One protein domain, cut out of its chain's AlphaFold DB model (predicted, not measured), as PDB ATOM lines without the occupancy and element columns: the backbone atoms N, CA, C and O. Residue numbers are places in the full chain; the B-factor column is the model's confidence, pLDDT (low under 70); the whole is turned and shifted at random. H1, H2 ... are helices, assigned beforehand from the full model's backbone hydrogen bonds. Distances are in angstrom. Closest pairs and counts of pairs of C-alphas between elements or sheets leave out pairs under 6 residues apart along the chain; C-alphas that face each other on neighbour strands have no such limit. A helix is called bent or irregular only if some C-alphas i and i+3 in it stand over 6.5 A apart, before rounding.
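AT A GLANCE: This is residues 50 to 96 of the 279 residues of the protein "ASPH protein" of Homo sapiens (UniProt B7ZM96). A long bent helix, H1, makes an L whose first arm sticks out with residues 50 to 59, and a small head of loop and short helix H2 follows its second arm. The printed part has 47 residues, with two named helices, H1 then H2, and no named strand: all helix. It is only just extended, close to loose, with a radius of gyration of the C-alphas of 14.7 A and spans of 47 by 17 by 12 A.

IN THESE COORDINATES: Find C-alpha 51 at (35.920, 42.689, 0.014), where H1, residues 51 to 73, begins. By its hydrogen bonds it was assigned as one helix, but it is bent: C-alphas 63 and 66 are 8.1 A apart. Arm H1a, residues 51 to 63, measures 17.4 A; arm H1b, residues 66 to 73, measures 10.0 A. H2, residues 86 to 92, runs 9.8 A to C-alpha 92 at (17.350, 47.421, 32.431).

HOW THE PARTS SIT: Look at Phe 61 and Val 68, whose C-alphas, 7.1 A apart, are the closest of H1a and H1b, close but not clearly touching. The arms are about perpendicular, at 87 degrees. H2 is apart from both. Every O i to N i+4 pair is within hydrogen-bond range in H1a, H1b and H2.

THE WHOLE: The C-alphas of Asp 50 and Lys 96, the two farthest apart, are 46.7 A apart. The printed part has no cut; the link from H1 to H2, 12 residues, is long. Look for pLDDT under 70 at residues 50 to 66, 68 to 71, 73 and 95 to 96.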
ATOM      1  N   ASP A  50      38.974  40.725   2.346       62.91
ATOM      2  CA  ASP A  50      38.098  39.905   1.519       62.91
ATOM      3  C   ASP A  50      36.849  40.756   1.248       62.91
ATOM      4  O   ASP A  50      35.811  40.635   1.901       62.91
ATOM      5  N   TYR A  51      36.972  41.737   0.345       54.62
ATOM      6  CA  TYR A  51      35.920  42.689   0.014       54.62
ATOM      7  C   TYR A  51      34.729  41.924  -0.520       54.62
ATOM      8  O   TYR A  51      33.630  42.434  -0.435       54.62
ATOM      9  N   GLU A  52      34.917  40.707  -1.022       59.88
ATOM     10  CA  GLU A  52      33.825  39.812  -1.366       59.88
ATOM     11  C   GLU A  52      33.075  39.305  -0.137       59.88
ATOM     12  O   GLU A  52      31.852  39.335  -0.152       59.88
ATOM     13  N   GLU A  53      33.751  38.927   0.950       62.06
ATOM     14  CA  GLU A  53      33.103  38.459   2.178       62.06
ATOM     15  C   GLU A  53      32.463  39.624   2.948       62.06
ATOM     16  O   GLU A  53      31.329  39.521   3.415       62.06
ATOM     17  N   VAL A  54      33.125  40.785   2.998       61.66
ATOM     18  CA  VAL A  54      32.584  41.989   3.647       61.66
ATOM     19  C   VAL A  54      31.563  42.714   2.768       61.66
ATOM     20  O   VAL A  54      30.596  43.228   3.322       61.66
ATOM     21  N   LEU A  55      31.668  42.724   1.429       62.59
ATOM     22  CA  LEU A  55      30.555  43.172   0.572       62.59
ATOM     23  C   LEU A  55      29.415  42.173   0.597       62.59
ATOM     24  O   LEU A  55      28.278  42.623   0.591       62.59
ATOM     25  N   ALA A  56      29.665  40.864   0.592       62.75
ATOM     26  CA  ALA A  56      28.590  39.887   0.710       62.75
ATOM     27  C   ALA A  56      27.851  40.117   2.024       62.75
ATOM     28  O   ALA A  56      26.637  40.275   2.002       62.75
ATOM     29  N   LYS A  57      28.581  40.297   3.129       63.88
ATOM     30  CA  LYS A  57      28.013  40.591   4.447       63.88
ATOM     31  C   LYS A  57      27.389  41.987   4.546       63.88
ATOM     32  O   LYS A  57      26.363  42.136   5.185       63.88
ATOM     33  N   ALA A  58      27.926  43.014   3.884       64.88
ATOM     34  CA  ALA A  58      27.345  44.366   3.842       64.88
ATOM     35  C   ALA A  58      26.124  44.479   2.927       64.88
ATOM     36  O   ALA A  58      25.196  45.244   3.199       64.88
ATOM     37  N   LYS A  59      26.101  43.703   1.847       62.09
ATOM     38  CA  LYS A  59      24.949  43.552   0.966       62.09
ATOM     39  C   LYS A  59      23.867  42.737   1.668       62.09
ATOM     40  O   LYS A  59      22.709  43.131   1.599       62.09
ATOM     41  N   ASP A  60      24.258  41.708   2.413       62.59
ATOM     42  CA  ASP A  60      23.396  40.956   3.322       62.59
ATOM     43  C   ASP A  60      22.843  41.854   4.437       62.59
ATOM     44  O   ASP A  60      21.637  41.904   4.604       62.59
ATOM     45  N   PHE A  61      23.647  42.722   5.068       63.53
ATOM     46  CA  PHE A  61      23.145  43.765   5.976       63.53
ATOM     47  C   PHE A  61      22.151  44.698   5.281       63.53
ATOM     48  O   PHE A  61      21.166  45.093   5.883       63.53
ATOM     49  N   ARG A  62      22.349  45.049   4.006       62.00
ATOM     50  CA  ARG A  62      21.391  45.893   3.275       62.00
ATOM     51  C   ARG A  62      20.032  45.224   3.057       62.00
ATOM     52  O   ARG A  62      19.040  45.943   2.973       62.00
ATOM     53  N   TYR A  63      19.987  43.897   2.941       63.66
ATOM     54  CA  TYR A  63      18.748  43.133   2.755       63.66
ATOM     55  C   TYR A  63      18.170  42.587   4.079       63.66
ATOM     56  O   TYR A  63      16.955  42.481   4.190       63.66
ATOM     57  N   ASN A  64      19.011  42.348   5.092       62.31
ATOM     58  CA  ASN A  64      18.703  41.743   6.396       62.31
ATOM     59  C   ASN A  64      19.020  42.680   7.581       62.31
ATOM     60  O   ASN A  64      19.268  42.232   8.702       62.31
ATOM     61  N   LEU A  65      19.008  44.003   7.362       66.69
ATOM     62  CA  LEU A  65      19.306  44.999   8.404       66.69
ATOM     63  C   LEU A  65      18.368  44.838   9.606       66.69
ATOM     64  O   LEU A  65      18.788  45.023  10.746       66.69
ATOM     65  N   SER A  66      17.115  44.464   9.340       63.06
ATOM     66  CA  SER A  66      16.118  44.173  10.365       63.06
ATOM     67  C   SER A  66      16.488  42.951  11.193       63.06
ATOM     68  O   SER A  66      16.389  43.041  12.401       63.06
ATOM     69  N   GLU A  67      16.976  41.858  10.601       70.12
ATOM     70  CA  GLU A  67      17.320  40.625  11.328       70.12
ATOM     71  C   GLU A  67      18.573  40.803  12.195       70.12
ATOM     72  O   GLU A  67      18.610  40.379  13.347       70.12
ATOM     73  N   VAL A  68      19.589  41.501  11.684       65.94
ATOM     74  CA  VAL A  68      20.837  41.755  12.423       65.94
ATOM     75  C   VAL A  68      20.612  42.723  13.579       65.94
ATOM     76  O   VAL A  68      21.181  42.544  14.659       65.94
ATOM     77  N   LEU A  69      19.786  43.751  13.367       65.56
ATOM     78  CA  LEU A  69      19.401  44.656  14.442       65.56
ATOM     79  C   LEU A  69      18.439  43.964  15.407       65.56
ATOM     80  O   LEU A  69      18.678  44.043  16.599       65.56
ATOM     81  N   GLN A  70      17.453  43.196  14.950       67.00
ATOM     82  CA  GLN A  70      16.564  42.428  15.830       67.00
ATOM     83  C   GLN A  70      17.323  41.392  16.664       67.00
ATOM     84  O   GLN A  70      17.051  41.258  17.849       67.00
ATOM     85  N   GLY A  71      18.334  40.716  16.113       69.50
ATOM     86  CA  GLY A  71      19.155  39.771  16.874       69.50
ATOM     87  C   GLY A  71      20.065  40.442  17.908       69.50
ATOM     88  O   GLY A  71      20.331  39.874  18.964       69.50
ATOM     89  N   LYS A  72      20.545  41.662  17.627       71.69
ATOM     90  CA  LYS A  72      21.458  42.400  18.518       71.69
ATOM     91  C   LYS A  72      20.738  43.300  19.526       71.69
ATOM     92  O   LYS A  72      21.301  43.594  20.577       71.69
ATOM     93  N   LEU A  73      19.536  43.751  19.196       65.88
ATOM     94  CA  LEU A  73      18.708  44.621  20.024       65.88
ATOM     95  C   LEU A  73      17.651  43.816  20.795       65.88
ATOM     96  O   LEU A  73      17.388  44.138  21.941       65.88
ATOM     97  N   GLY A  74      17.169  42.698  20.247       70.81
ATOM     98  CA  GLY A  74      16.225  41.795  20.916       70.81
ATOM     99  C   GLY A  74      16.814  41.005  22.089       70.81
ATOM    100  O   GLY A  74      16.072  40.438  22.876       70.81
ATOM    101  N   ILE A  75      18.140  40.980  22.277       79.75
ATOM    102  CA  ILE A  75      18.724  40.495  23.546       79.75
ATOM    103  C   ILE A  75      18.538  41.486  24.703       79.75
ATOM    104  O   ILE A  75      18.744  41.120  25.858       79.75
ATOM    105  N   TYR A  76      18.209  42.739  24.382       78.25
ATOM    106  CA  TYR A  76      17.930  43.804  25.337       78.25
ATOM    107  C   TYR A  76      16.435  44.145  25.400       78.25
ATOM    108  O   TYR A  76      16.098  45.026  26.184       78.25
ATOM    109  N   ASP A  77      15.591  43.442  24.631       85.69
ATOM    110  CA  ASP A  77      14.130  43.397  24.777       85.69
ATOM    111  C   ASP A  77      13.821  42.703  26.112       85.69
ATOM    112  O   ASP A  77      13.909  41.478  26.271       85.69
ATOM    113  N   ALA A  78      13.632  43.528  27.128       86.62
ATOM    114  CA  ALA A  78      13.452  43.120  28.502       86.62
ATOM    115  C   ALA A  78      11.968  43.000  28.860       86.62
ATOM    116  O   ALA A  78      11.649  42.306  29.833       86.62
ATOM    117  N   ASP A  79      11.073  43.658  28.118       82.50
ATOM    118  CA  ASP A  79       9.631  43.603  28.360       82.50
ATOM    119  C   ASP A  79       8.856  42.650  27.421       82.50
ATOM    120  O   ASP A  79       7.749  42.216  27.771       82.50
ATOM    121  N   GLY A  80       9.497  42.184  26.348       83.94
ATOM    122  CA  GLY A  80       9.063  41.105  25.467       83.94
ATOM    123  C   GLY A  80       8.158  41.547  24.320       83.94
ATOM    124  O   GLY A  80       7.366  40.720  23.844       83.94
ATOM    125  N   ASP A  81       8.201  42.816  23.915       84.38
ATOM    126  CA  ASP A  81       7.360  43.359  22.847       84.38
ATOM    127  C   ASP A  81       7.998  43.316  21.441       84.38
ATOM    128  O   ASP A  81       7.285  43.434  20.435       84.38
ATOM    129  N   GLY A  82       9.280  42.945  21.356       84.00
ATOM    130  CA  GLY A  82       9.974  42.605  20.115       84.00
ATOM    131  C   GLY A  82      10.742  43.752  19.458       84.00
ATOM    132  O   GLY A  82      11.296  43.554  18.367       84.00
ATOM    133  N   ASP A  83      10.819  44.918  20.092       84.12
ATOM    134  CA  ASP A  83      11.798  45.949  19.776       84.12
ATOM    135  C   ASP A  83      12.638  46.326  21.001       84.12
ATOM    136  O   ASP A  83      12.601  45.656  22.019       84.12
ATOM    137  N   PHE A  84      13.567  47.265  20.827       86.62
ATOM    138  CA  PHE A  84      14.292  47.836  21.955       86.62
ATOM    139  C   PHE A  84      13.915  49.293  22.033       86.62
ATOM    140  O   PHE A  84      14.331  50.099  21.184       86.62
ATOM    141  N   ASP A  85      13.143  49.627  23.044       88.69
ATOM    142  CA  ASP A  85      12.608  50.952  23.213       88.69
ATOM    143  C   ASP A  85      12.942  51.523  24.603       88.69
ATOM    144  O   ASP A  85      13.898  51.150  25.295       88.69
ATOM    145  N   VAL A  86      12.222  52.572  24.985       87.81
ATOM    146  CA  VAL A  86      12.444  53.235  26.270       87.81
ATOM    147  C   VAL A  86      11.970  52.395  27.447       87.81
ATOM    148  O   VAL A  86      12.424  52.633  28.568       87.81
ATOM    149  N   ASP A  87      11.020  51.498  27.237       88.00
ATOM    150  CA  ASP A  87      10.468  50.636  28.261       88.00
ATOM    151  C   ASP A  87      11.462  49.525  28.608       88.00
ATOM    152  O   ASP A  87      11.750  49.351  29.799       88.00
ATOM    153  N   ASP A  88      12.179  48.980  27.625       90.69
ATOM    154  CA  ASP A  88      13.343  48.117  27.867       90.69
ATOM    155  C   ASP A  88      14.435  48.808  28.665       90.69
ATOM    156  O   ASP A  88      14.936  48.290  29.669       90.69
ATOM    157  N   ALA A  89      14.779  50.037  28.273       88.75
ATOM    158  CA  ALA A  89      15.785  50.816  28.979       88.75
ATOM    159  C   ALA A  89      15.378  51.072  30.441       88.75
ATOM    160  O   ALA A  89      16.231  51.070  31.329       88.75
ATOM    161  N   LYS A  90      14.083  51.265  30.728       87.38
ATOM    162  CA  LYS A  90      13.577  51.439  32.102       87.38
ATOM    163  C   LYS A  90      13.662  50.149  32.911       87.38
ATOM    164  O   LYS A  90      13.950  50.230  34.111       87.38
ATOM    165  N   VAL A  91      13.398  49.002  32.286       82.88
ATOM    166  CA  VAL A  91      13.529  47.682  32.917       82.88
ATOM    167  C   VAL A  91      15.001  47.403  33.228       82.88
ATOM    168  O   VAL A  91      15.334  47.137  34.381       82.88
ATOM    169  N   LEU A  92      15.901  47.589  32.257       82.69
ATOM    170  CA  LEU A  92      17.350  47.421  32.431       82.69
ATOM    171  C   LEU A  92      17.950  48.386  33.465       82.69
ATOM    172  O   LEU A  92      18.892  48.036  34.175       82.69
ATOM    173  N   LEU A  93      17.397  49.597  33.585       83.50
ATOM    174  CA  LEU A  93      17.830  50.610  34.553       83.50
ATOM    175  C   LEU A  93      17.230  50.402  35.960       83.50
ATOM    176  O   LEU A  93      17.522  51.178  36.871       83.50
ATOM    177  N   GLY A  94      16.377  49.388  36.160       73.69
ATOM    178  CA  GLY A  94      15.748  49.099  37.455       73.69
ATOM    179  C   GLY A  94      14.810  50.211  37.939       73.69
ATOM    180  O   GLY A  94      14.521  50.335  39.130       73.69
ATOM    181  N   LEU A  95      14.328  51.059  37.023       67.56
ATOM    182  CA  LEU A  95      13.527  52.242  37.355       67.56
ATOM    183  C   LEU A  95      12.052  51.887  37.639       67.56
ATOM    184  O   LEU A  95      11.288  52.725  38.116       67.56
ATOM    185  N   LYS A  96      11.663  50.628  37.397       63.59
ATOM    186  CA  LYS A  96      10.322  50.072  37.647       63.59
ATOM    187  C   LYS A  96      10.085  49.638  39.098       63.59
ATOM    188  O   LYS A  96       8.934  49.510  39.500       63.59
TER     189      LYS A  96